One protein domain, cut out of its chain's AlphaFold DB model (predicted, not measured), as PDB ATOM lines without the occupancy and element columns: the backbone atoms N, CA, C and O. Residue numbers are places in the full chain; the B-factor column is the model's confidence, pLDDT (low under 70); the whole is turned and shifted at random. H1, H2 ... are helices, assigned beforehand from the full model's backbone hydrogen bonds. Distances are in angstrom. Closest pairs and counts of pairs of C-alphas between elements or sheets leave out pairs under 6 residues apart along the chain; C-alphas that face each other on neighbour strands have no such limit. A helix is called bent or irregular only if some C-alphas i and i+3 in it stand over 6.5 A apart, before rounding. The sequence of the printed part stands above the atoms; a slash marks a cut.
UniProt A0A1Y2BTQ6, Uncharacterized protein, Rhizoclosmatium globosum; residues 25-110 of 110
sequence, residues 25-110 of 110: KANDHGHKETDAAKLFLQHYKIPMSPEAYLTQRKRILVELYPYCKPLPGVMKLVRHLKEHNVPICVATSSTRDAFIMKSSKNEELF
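Overview. This is residues 25 to 110 of the 110 residues of an uncharacterized protein of Rhizoclosmatium globosum (UniProt A0A1Y2BTQ6). A loose rod is built along the kinked helix H2, with H1 lying crosswise at its first end, where residues 50 to 54 of H2 meet it, H4 packed at its other end on residues 62 to 67, and H3 held away from the other helices by the links on either side of it. The printed part has 86 residues, with four named helices, H1 to H4, and no named strand: all helix. It is loose, with a radius of gyration of the C-alphas of 16.9 A and spans of 53 by 24 by 21 A.

Along the chain. H1, residues 33 to 44, begins at C-alpha 33 (18.475, 30.585, -10.807) and measures 16.4 A. H2, residues 50 to 67, measures 25.9 A, with a kink of 32 degrees near residue 60; it is irregular, C-alphas 63 and 66 being 7.0 A apart. H3 is residues 74 to 83, 14.2 A. H4, residues 96 to 103, 10.4 A, ends at C-alpha 103 (16.460, 30.204, 10.682).

Arrangement. H1 touches H2 at residues 50 to 54 alone, about perpendicular at 75 degrees; the closest C-alphas, of Ala 37 and Pro 50, are 5.4 A apart. H4 touches H2 at residues 62 to 67 alone, a steep tilt of 41 degrees, the same way; the closest C-alphas, of Tyr 65 and Lys 102, are 4.8 A apart. H3 is apart from H1, H2 and H4. Every O i to N i+4 pair is within hydrogen-bond range in H1, H3 and H4, and 12 of 14 in H2.

Size, cuts and confidence. The C-alphas farthest apart, of Pro 47 and His 84, are 53.9 A apart. Residues 80 to 85 stand free, of which 80 to 83 belong to H3. The printed part has no cut; the link H3 to H4 is long. Residues 25 to 29 have pLDDT under 70.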
ATOM      1  N   LYS A  25       6.881  23.248 -12.011       51.44
ATOM      2  CA  LYS A  25       7.891  23.331 -10.941       51.44
ATOM      3  C   LYS A  25       8.962  22.256 -11.044       51.44
ATOM      4  O   LYS A  25      10.066  22.453 -10.554       51.44
ATOM      5  N   ALA A  26       8.641  21.094 -11.615       54.09
ATOM      6  CA  ALA A  26       9.606  20.009 -11.759       54.09
ATOM      7  C   ALA A  26      10.808  20.430 -12.623       54.09
ATOM      8  O   ALA A  26      11.932  20.058 -12.302       54.09
ATOM      9  N   ASN A  27      10.578  21.287 -13.623       58.59
ATOM     10  CA  ASN A  27      11.594  21.738 -14.577       58.59
ATOM     11  C   ASN A  27      12.547  22.813 -14.028       58.59
ATOM     12  O   ASN A  27      13.533  23.128 -14.682       58.59
ATOM     13  N   ASP A  28      12.280  23.366 -12.843       59.94
ATOM     14  CA  ASP A  28      13.126  24.405 -12.241       59.94
ATOM     15  C   ASP A  28      14.218  23.819 -11.325       59.94
ATOM     16  O   ASP A  28      15.221  24.475 -11.029       59.94
ATOM     17  N   HIS A  29      14.048  22.578 -10.852       66.06
ATOM     18  CA  HIS A  29      14.968  21.959  -9.896       66.06
ATOM     19  C   HIS A  29      16.287  21.560 -10.571       66.06
ATOM     20  O   HIS A  29      16.296  20.924 -11.617       66.06
ATOM     21  N   GLY A  30      17.418  21.897  -9.944       74.94
ATOM     22  CA  GLY A  30      18.756  21.545 -10.443       74.94
ATOM     23  C   GLY A  30      19.341  22.523 -11.468       74.94
ATOM     24  O   GLY A  30      20.514  22.405 -11.812       74.94
ATOM     25  N   HIS A  31      18.575  23.524 -11.903       78.12
ATOM     26  CA  HIS A  31      19.059  24.591 -12.774       78.12
ATOM     27  C   HIS A  31      19.612  25.776 -11.972       78.12
ATOM     28  O   HIS A  31      19.237  26.013 -10.821       78.12
ATOM     29  N   LYS A  32      20.498  26.563 -12.597       84.69
ATOM     30  CA  LYS A  32      20.868  27.874 -12.052       84.69
ATOM     31  C   LYS A  32      19.628  28.762 -12.006       84.69
ATOM     32  O   LYS A  32      18.748  28.666 -12.857       84.69
ATOM     33  N   GLU A  33      19.599  29.675 -11.043       83.19
ATOM     34  CA  GLU A  33      18.475  30.585 -10.807       83.19
ATOM     35  C   GLU A  33      18.017  31.336 -12.078       83.19
ATOM     36  O   GLU A  33      16.817  31.465 -12.320       83.19
ATOM     37  N   THR A  34      18.962  31.763 -12.920       87.06
ATOM     38  CA  THR A  34      18.700  32.435 -14.202       87.06
ATOM     39  C   THR A  34      18.086  31.521 -15.259       87.06
ATOM     40  O   THR A  34      17.241  31.964 -16.035       87.06
ATOM     41  N   ASP A  35      18.505  30.258 -15.305       88.12
ATOM     42  CA  ASP A  35      18.035  29.294 -16.300       88.12
ATOM     43  C   ASP A  35      16.628  28.816 -15.939       88.12
ATOM     44  O   ASP A  35      15.747  28.805 -16.796       88.12
ATOM     45  N   ALA A  36      16.382  28.566 -14.649       85.75
ATOM     46  CA  ALA A  36      15.046  28.307 -14.119       85.75
ATOM     47  C   ALA A  36      14.095  29.486 -14.389       85.75
ATOM     48  O   ALA A  36      12.983  29.289 -14.865       85.75
ATOM     49  N   ALA A  37      14.537  30.734 -14.179       87.56
ATOM     50  CA  ALA A  37      13.728  31.910 -14.510       87.56
ATOM     51  C   ALA A  37      13.348  31.962 -15.998       87.56
ATOM     52  O   ALA A  37      12.193  32.225 -16.325       87.56
ATOM     53  N   LYS A  38      14.284  31.676 -16.911       88.69
ATOM     54  CA  LYS A  38      13.995  31.622 -18.354       88.69
ATOM     55  C   LYS A  38      12.977  30.532 -18.685       88.69
ATOM     56  O   LYS A  38      12.006  30.822 -19.380       88.69
ATOM     57  N   LEU A  39      13.174  29.316 -18.172       87.25
ATOM     58  CA  LEU A  39      12.263  28.188 -18.387       87.25
ATOM     59  C   LEU A  39      10.860  28.494 -17.852       87.25
ATOM     60  O   LEU A  39       9.877  28.309 -18.567       87.25
ATOM     61  N   PHE A  40      10.772  29.046 -16.642       84.94
ATOM     62  CA  PHE A  40       9.523  29.473 -16.022       84.94
ATOM     63  C   PHE A  40       8.785  30.509 -16.882       84.94
ATOM     64  O   PHE A  40       7.610  30.338 -17.211       84.94
ATOM     65  N   LEU A  41       9.479  31.573 -17.298       87.62
ATOM     66  CA  LEU A  41       8.894  32.644 -18.105       87.62
ATOM     67  C   LEU A  41       8.436  32.154 -19.483       87.62
ATOM     68  O   LEU A  41       7.356  32.534 -19.934       87.62
ATOM     69  N   GLN A  42       9.217  31.278 -20.121       87.25
ATOM     70  CA  GLN A  42       8.868  30.650 -21.398       87.25
ATOM     71  C   GLN A  42       7.648  29.735 -21.265       87.25
ATOM     72  O   GLN A  42       6.719  29.827 -22.069       87.25
ATOM     73  N   HIS A  43       7.619  28.885 -20.237       84.69
ATOM     74  CA  HIS A  43       6.538  27.929 -20.013       84.69
ATOM     75  C   HIS A  43       5.198  28.630 -19.750       84.69
ATOM     76  O   HIS A  43       4.175  28.255 -20.326       84.69
ATOM     77  N   TYR A  44       5.204  29.688 -18.933       82.62
ATOM     78  CA  TYR A  44       4.002  30.460 -18.602       82.62
ATOM     79  C   TYR A  44       3.721  31.626 -19.556       82.62
ATOM     80  O   TYR A  44       2.714  32.314 -19.381       82.62
ATOM     81  N   LYS A  45       4.570  31.829 -20.572       87.06
ATOM     82  CA  LYS A  45       4.469  32.910 -21.567       87.06
ATOM     83  C   LYS A  45       4.308  34.291 -20.917       87.06
ATOM     84  O   LYS A  45       3.465  35.088 -21.326       87.06
ATOM     85  N   ILE A  46       5.095  34.561 -19.875       85.81
ATOM     86  CA  ILE A  46       5.035  35.825 -19.131       85.81
ATOM     87  C   ILE A  46       5.944  36.849 -19.833       85.81
ATOM     88  O   ILE A  46       7.141  36.589 -19.970       85.81
ATOM     89  N   PRO A  47       5.426  38.019 -20.256       88.94
ATOM     90  CA  PRO A  47       6.201  39.031 -20.970       88.94
ATOM     91  C   PRO A  47       7.020  39.895 -19.998       88.94
ATOM     92  O   PRO A  47       6.772  41.087 -19.839       88.94
ATOM     93  N   MET A  48       7.988  39.293 -19.309       88.31
ATOM     94  CA  MET A  48       8.935  40.005 -18.444       88.31
ATOM     95  C   MET A  48      10.350  39.463 -18.637       88.31
ATOM     96  O   MET A  48      10.524  38.330 -19.086       88.31
ATOM     97  N   SER A  49      11.369  40.251 -18.291       91.62
ATOM     98  CA  SER A  49      12.748  39.762 -18.333       91.62
ATOM     99  C   SER A  49      13.044  38.820 -17.154       91.62
ATOM    100  O   SER A  49      12.484  39.003 -16.063       91.62
ATOM    101  N   PRO A  50      13.941  37.829 -17.329       89.12
ATOM    102  CA  PRO A  50      14.412  36.980 -16.235       89.12
ATOM    103  C   PRO A  50      14.941  37.783 -15.041       89.12
ATOM    104  O   PRO A  50      14.646  37.452 -13.898       89.12
ATOM    105  N   GLU A  51      15.656  38.880 -15.280       91.62
ATOM    106  CA  GLU A  51      16.249  39.722 -14.236       91.62
ATOM    107  C   GLU A  51      15.176  40.445 -13.411       91.62
ATOM    108  O   GLU A  51      15.252  40.489 -12.177       91.62
ATOM    109  N   ALA A  52      14.139  40.970 -14.074       89.50
ATOM    110  CA  ALA A  52      13.007  41.603 -13.402       89.50
ATOM    111  C   ALA A  52      12.219  40.581 -12.570       89.50
ATOM    112  O   ALA A  52      11.817  40.869 -11.440       89.50
ATOM    113  N   TYR A  53      12.051  39.366 -13.098       89.06
ATOM    114  CA  TYR A  53      11.400  38.267 -12.389       89.06
ATOM    115  C   TYR A  53      12.173  37.873 -11.130       89.06
ATOM    116  O   TYR A  53      11.591  37.804 -10.048       89.06
ATOM    117  N   LEU A  54      13.487  37.680 -11.245       89.56
ATOM    118  CA  LEU A  54      14.341  37.323 -10.115       89.56
ATOM    119  C   LEU A  54      14.368  38.412  -9.044       89.56
ATOM    120  O   LEU A  54      14.272  38.102  -7.857       89.56
ATOM    121  N   THR A  55      14.428  39.682  -9.449       90.81
ATOM    122  CA  THR A  55      14.384  40.821  -8.521       90.81
ATOM    123  C   THR A  55      13.078  40.833  -7.732       90.81
ATOM    124  O   THR A  55      13.096  40.899  -6.500       90.81
ATOM    125  N   GLN A  56      11.940  40.693  -8.422       89.06
ATOM    126  CA  GLN A  56      10.641  40.656  -7.760       89.06
ATOM    127  C   GLN A  56      10.505  39.425  -6.862       89.06
ATOM    128  O   GLN A  56      10.062  39.546  -5.722       89.06
ATOM    129  N   ARG A  57      10.924  38.243  -7.329       87.25
ATOM    130  CA  ARG A  57      10.875  37.010  -6.536       87.25
ATOM    131  C   ARG A  57      11.717  37.131  -5.269       87.25
ATOM    132  O   ARG A  57      11.237  36.796  -4.191       87.25
ATOM    133  N   LYS A  58      12.940  37.659  -5.377       88.38
ATOM    134  CA  LYS A  58      13.833  37.876  -4.234       88.38
ATOM    135  C   LYS A  58      13.194  38.793  -3.196       88.38
ATOM    136  O   LYS A  58      13.231  38.454  -2.016       88.38
ATOM    137  N   ARG A  59      12.574  39.902  -3.623       88.81
ATOM    138  CA  ARG A  59      11.879  40.829  -2.717       88.81
ATOM    139  C   ARG A  59      10.839  40.101  -1.873       88.81
ATOM    140  O   ARG A  59      10.854  40.228  -0.655       88.81
ATOM    141  N   ILE A  60       9.987  39.290  -2.500       87.06
ATOM    142  CA  ILE A  60       8.914  38.641  -1.746       87.06
ATOM    143  C   ILE A  60       9.420  37.442  -0.930       87.06
ATOM    144  O   ILE A  60       8.934  37.188   0.167       87.06
ATOM    145  N   LEU A  61      10.452  36.733  -1.399       85.44
ATOM    146  CA  LEU A  61      11.089  35.675  -0.609       85.44
ATOM    147  C   LEU A  61      11.711  36.208   0.686       85.44
ATOM    148  O   LEU A  61      11.585  35.554   1.716       85.44
ATOM    149  N   VAL A  62      12.335  37.389   0.659       88.75
ATOM    150  CA  VAL A  62      12.879  38.040   1.865       88.75
ATOM    151  C   VAL A  62      11.784  38.303   2.902       88.75
ATOM    152  O   VAL A  62      12.001  38.061   4.085       88.75
ATOM    153  N   GLU A  63      10.592  38.719   2.468       88.00
ATOM    154  CA  GLU A  63       9.437  38.933   3.353       88.00
ATOM    155  C   GLU A  63       8.896  37.612   3.935       88.00
ATOM    156  O   GLU A  63       8.431  37.572   5.075       88.00
ATOM    157  N   LEU A  64       8.983  36.511   3.178       86.19
ATOM    158  CA  LEU A  64       8.457  35.205   3.582       86.19
ATOM    159  C   LEU A  64       9.430  34.343   4.391       86.19
ATOM    160  O   LEU A  64       8.978  33.529   5.198       86.19
ATOM    161  N   TYR A  65      10.744  34.484   4.194       88.12
ATOM    162  CA  TYR A  65      11.740  33.620   4.833       88.12
ATOM    163  C   TYR A  65      11.629  33.535   6.362       88.12
ATOM    164  O   TYR A  65      11.728  32.424   6.887       88.12
ATOM    165  N   PRO A  66      11.343  34.624   7.098       89.06
ATOM    166  CA  PRO A  66      11.170  34.540   8.545       89.06
ATOM    167  C   PRO A  66       9.994  33.657   8.984       89.06
ATOM    168  O   PRO A  66       9.915  33.288  10.147       89.06
ATOM    169  N   TYR A  67       9.054  33.327   8.096       86.56
ATOM    170  CA  TYR A  67       7.874  32.517   8.409       86.56
ATOM    171  C   TYR A  67       8.002  31.054   7.971       86.56
ATOM    172  O   TYR A  67       7.046  30.286   8.124       86.56
ATOM    173  N   CYS A  68       9.156  30.641   7.432       85.88
ATOM    174  CA  CYS A  68       9.402  29.234   7.133       85.88
ATOM    175  C   CYS A  68       9.300  28.416   8.429       85.88
ATOM    176  O   CYS A  68       9.831  28.817   9.463       85.88
ATOM    177  N   LYS A  69       8.632  27.261   8.376       86.19
ATOM    178  CA  LYS A  69       8.488  26.352   9.519       86.19
ATOM    179  C   LYS A  69       9.252  25.052   9.276       86.19
ATOM    180  O   LYS A  69       9.425  24.662   8.115       86.19
ATOM    181  N   PRO A  70       9.665  24.347  10.336       86.56
ATOM    182  CA  PRO A  70      10.272  23.033  10.207       86.56
ATOM    183  C   PRO A  70       9.248  22.061   9.627       86.56
ATOM    184  O   PRO A  70       8.041  22.200   9.850       86.56
ATOM    185  N   LEU A  71       9.715  21.060   8.882       87.75
ATOM    186  CA  LEU A  71       8.811  20.016   8.417       87.75
ATOM    187  C   LEU A  71       8.276  19.186   9.590       87.75
ATOM    188  O   LEU A  71       8.972  19.030  10.600       87.75
ATOM    189  N   PRO A  72       7.069  18.604   9.446       90.75
ATOM    190  CA  PRO A  72       6.553  17.659  10.426       90.75
ATOM    191  C   PRO A  72       7.586  16.566  10.714       90.75
ATOM    192  O   PRO A  72       8.112  15.940   9.797       90.75
ATOM    193  N   GLY A  73       7.902  16.363  11.994       90.81
ATOM    194  CA  GLY A  73       8.856  15.347  12.443       90.81
ATOM    195  C   GLY A  73      10.321  15.788  12.526       90.81
ATOM    196  O   GLY A  73      11.084  15.099  13.198       90.81
ATOM    197  N   VAL A  74      10.718  16.938  11.961       92.19
ATOM    198  CA  VAL A  74      12.117  17.410  12.045       92.19
ATOM    199  C   VAL A  74      12.533  17.605  13.498       92.19
ATOM    200  O   VAL A  74      13.503  17.000  13.928       92.19
ATOM    201  N   MET A  75      11.747  18.336  14.294       91.81
ATOM    202  CA  MET A  75      12.058  18.553  15.715       91.81
ATOM    203  C   MET A  75      12.205  17.246  16.502       91.81
ATOM    204  O   MET A  75      13.095  17.125  17.338       91.81
ATOM    205  N   LYS A  76      11.361  16.248  16.211       94.31
ATOM    206  CA  LYS A  76      11.438  14.927  16.849       94.31
ATOM    207  C   LYS A  76      12.759  14.235  16.511       94.31
ATOM    208  O   LYS A  76      13.403  13.700  17.406       94.31
ATOM    209  N   LEU A  77      13.160  14.265  15.240       94.62
ATOM    210  CA  LEU A  77      14.411  13.665  14.782       94.62
ATOM    211  C   LEU A  77      15.630  14.350  15.411       94.62
ATOM    212  O   LEU A  77      16.504  13.666  15.927       94.62
ATOM    213  N   VAL A  78      15.666  15.685  15.411       93.00
ATOM    214  CA  VAL A  78      16.776  16.469  15.982       93.00
ATOM    215  C   VAL A  78      16.990  16.136  17.446       93.00
ATOM    216  O   VAL A  78      18.105  15.815  17.850       93.00
ATOM    217  N   ARG A  79      15.909  16.180  18.232       93.44
ATOM    218  CA  ARG A  79      15.960  15.876  19.662       93.44
ATOM    219  C   ARG A  79      16.419  14.442  19.900       93.44
ATOM    220  O   ARG A  79      17.337  14.242  20.681       93.44
ATOM    221  N   HIS A  80      15.878  13.479  19.157       95.94
ATOM    222  CA  HIS A  80      16.266  12.075  19.277       95.94
ATOM    223  C   HIS A  80      17.758  11.841  18.989       95.94
ATOM    224  O   HIS A  80      18.436  11.172  19.764       95.94
ATOM    225  N   LEU A  81      18.289  12.419  17.905       95.25
ATOM    226  CA  LEU A  81      19.708  12.295  17.559       95.25
ATOM    227  C   LEU A  81      20.603  12.957  18.615       95.25
ATOM    228  O   LEU A  81      21.621  12.383  18.999       95.25
ATOM    229  N   LYS A  82      20.188  14.118  19.136       92.38
ATOM    230  CA  LYS A  82      20.886  14.824  20.217       92.38
ATOM    231  C   LYS A  82      20.896  14.019  21.520       92.38
ATOM    232  O   LYS A  82      21.948  13.893  22.132       92.38
ATOM    233  N   GLU A  83      19.765  13.431  21.911       96.44
ATOM    234  CA  GLU A  83      19.642  12.551  23.087       96.44
ATOM    235  C   GLU A  83      20.567  11.327  23.002       96.44
ATOM    236  O   GLU A  83      21.081  10.867  24.018       96.44
ATOM    237  N   HIS A  84      20.818  10.825  21.790       97.56
ATOM    238  CA  HIS A  84      21.692   9.673  21.541       97.56
ATOM    239  C   HIS A  84      23.143  10.065  21.221       97.56
ATOM    240  O   HIS A  84      23.929   9.213  20.817       97.56
ATOM    241  N   ASN A  85      23.517  11.337  21.412       96.06
ATOM    242  CA  ASN A  85      24.854  11.870  21.132       96.06
ATOM    243  C   ASN A  85      25.334  11.629  19.686       96.06
ATOM    244  O   ASN A  85      26.530  11.478  19.439       96.06
ATOM    245  N   VAL A  86      24.411  11.599  18.718       96.38
ATOM    246  CA  VAL A  86      24.745  11.479  17.295       96.38
ATOM    247  C   VAL A  86      25.105  12.866  16.746       96.38
ATOM    248  O   VAL A  86      24.258  13.763  16.780       96.38
ATOM    249  N   PRO A  87      26.324  13.077  16.210       93.38
ATOM    250  CA  PRO A  87      26.702  14.354  15.608       93.38
ATOM    251  C   PRO A  87      25.870  14.658  14.354       93.38
ATOM    252  O   PRO A  87      25.684  13.791  13.501       93.38
ATOM    253  N   ILE A  88      25.403  15.901  14.216       91.69
ATOM    254  CA  ILE A  88      24.566  16.364  13.095       91.69
ATOM    255  C   ILE A  88      25.026  17.738  12.576       91.69
ATOM    256  O   ILE A  88      25.545  18.545  13.345       91.69
ATOM    257  N   CYS A  89      24.836  18.019  11.277       89.00
ATOM    258  CA  CYS A  89      25.206  19.291  10.631       89.00
ATOM    259  C   CYS A  89      24.312  19.649   9.415       89.00
ATOM    260  O   CYS A  89      23.718  18.761   8.799       89.00
ATOM    261  N   VAL A  90      24.238  20.945   9.045       85.56
ATOM    262  CA  VAL A  90      23.497  21.451   7.864       85.56
ATOM    263  C   VAL A  90      24.467  21.386   6.717       85.56
ATOM    264  O   VAL A  90      25.531  22.004   6.764       85.56
ATOM    265  N   ALA A  91      23.995  20.817   5.618       87.69
ATOM    266  CA  ALA A  91      24.469  21.168   4.293       87.69
ATOM    267  C   ALA A  91      23.363  21.946   3.560       87.69
ATOM    268  O   ALA A  91      22.253  21.444   3.385       87.69
ATOM    269  N   THR A  92      23.642  23.186   3.148       84.69
ATOM    270  CA  THR A  92      22.708  24.004   2.358       84.69
ATOM    271  C   THR A  92      23.447  24.761   1.265       84.69
ATOM    272  O   THR A  92      24.530  25.291   1.491       84.69
ATOM    273  N   SER A  93      22.840  24.841   0.082       85.38
ATOM    274  CA  SER A  93      23.287  25.698  -1.024       85.38
ATOM    275  C   SER A  93      22.727  27.123  -0.933       85.38
ATOM    276  O   SER A  93      22.984  27.950  -1.805       85.38
ATOM    277  N   SER A  94      21.931  27.425   0.102       85.31
ATOM    278  CA  SER A  94      21.444  28.785   0.344       85.31
ATOM    279  C   SER A  94      22.595  29.704   0.748       85.31
ATOM    280  O   SER A  94      23.491  29.303   1.488       85.31
ATOM    281  N   THR A  95      22.528  30.966   0.327       88.94
ATOM    282  CA  THR A  95      23.441  32.000   0.825       88.94
ATOM    283  C   THR A  95      23.288  32.184   2.335       88.94
ATOM    284  O   THR A  95      22.246  31.859   2.916       88.94
ATOM    285  N   ARG A  96      24.320  32.744   2.978       88.94
ATOM    286  CA  ARG A  96      24.322  32.986   4.426       88.94
ATOM    287  C   ARG A  96      23.138  33.847   4.870       88.94
ATOM    288  O   ARG A  96      22.459  33.472   5.821       88.94
ATOM    289  N   ASP A  97      22.841  34.925   4.153       89.69
ATOM    290  CA  ASP A  97      21.725  35.822   4.481       89.69
ATOM    291  C   ASP A  97      20.379  35.098   4.398       89.69
ATOM    292  O   ASP A  97      19.547  35.195   5.300       89.69
ATOM    293  N   ALA A  98      20.176  34.312   3.335       87.62
ATOM    294  CA  ALA A  98      18.966  33.517   3.175       87.62
ATOM    295  C   ALA A  98      18.839  32.460   4.276       87.62
ATOM    296  O   ALA A  98      17.736  32.220   4.757       87.62
ATOM    297  N   PHE A  99      19.948  31.842   4.690       89.88
ATOM    298  CA  PHE A  99      19.958  30.916   5.818       89.88
ATOM    299  C   PHE A  99      19.537  31.609   7.116       89.88
ATOM    300  O   PHE A  99      18.589  31.146   7.741       89.88
ATOM    301  N   ILE A 100      20.165  32.738   7.466       90.75
ATOM    302  CA  ILE A 100      19.856  33.496   8.690       90.75
ATOM    303  C   ILE A 100      18.377  33.894   8.717       90.75
ATOM    304  O   ILE A 100      17.699  33.700   9.722       90.75
ATOM    305  N   MET A 101      17.840  34.390   7.599       90.38
ATOM    306  CA  MET A 101      16.423  34.752   7.524       90.38
ATOM    307  C   MET A 101      15.507  33.538   7.715       90.38
ATOM    308  O   MET A 101      14.553  33.620   8.487       90.38
ATOM    309  N   LYS A 102      15.811  32.401   7.073       88.62
ATOM    310  CA  LYS A 102      15.042  31.151   7.218       88.62
ATOM    311  C   LYS A 102      15.108  30.581   8.642       88.62
ATOM    312  O   LYS A 102      14.131  29.992   9.105       88.62
ATOM    313  N   SER A 103      16.244  30.726   9.328       89.25
ATOM    314  CA  SER A 103      16.460  30.204  10.682       89.25
ATOM    315  C   SER A 103      16.010  31.156  11.790       89.25
ATOM    316  O   SER A 103      15.840  30.705  12.914       89.25
ATOM    317  N   SER A 104      15.771  32.437  11.487       88.69
ATOM    318  CA  SER A 104      15.511  33.493  12.482       88.69
ATOM    319  C   SER A 104      14.366  33.218  13.465       88.69
ATOM    320  O   SER A 104      14.414  33.683  14.593       88.69
ATOM    321  N   LYS A 105      13.334  32.461  13.069       87.75
ATOM    322  CA  LYS A 105      12.220  32.060  13.957       87.75
ATOM    323  C   LYS A 105      12.239  30.580  14.336       87.75
ATOM    324  O   LYS A 105      11.260  30.062  14.864       87.75
ATOM    325  N   ASN A 106      13.328  29.893  14.018       86.31
ATOM    326  CA  ASN A 106      13.506  28.453  14.175       86.31
ATOM    327  C   ASN A 106      14.772  28.143  14.984       86.31
ATOM    328  O   ASN A 106      15.418  27.128  14.741       86.31
ATOM    329  N   GLU A 107      15.141  29.025  15.912       81.69
ATOM    330  CA  GLU A 107      16.360  28.899  16.721       81.69
ATOM    331  C   GLU A 107      16.407  27.567  17.475       81.69
ATOM    332  O   GLU A 107      17.464  26.969  17.576       81.69
ATOM    333  N   GLU A 108      15.252  27.028  17.875       83.19
ATOM    334  CA  GLU A 108      15.138  25.724  18.542       83.19
ATOM    335  C   GLU A 108      15.654  24.526  17.706       83.19
ATOM    336  O   GLU A 108      15.862  23.442  18.253       83.19
ATOM    337  N   LEU A 109      15.833  24.674  16.384       80.25
ATOM    338  CA  LEU A 109      16.425  23.618  15.548       80.25
ATOM    339  C   LEU A 109      17.941  23.488  15.687       80.25
ATOM    340  O   LEU A 109      18.474  22.459  15.261       80.25
ATOM    341  N   PHE A 110      18.618  24.524  16.170       77.00
ATOM    342  CA  PHE A 110      20.070  24.658  16.137       77.00
ATOM    343  C   PHE A 110      20.622  24.709  17.564       77.00
ATOM    344  O   PHE A 110      21.703  24.117  17.779       77.00
TER     345      PHE A 110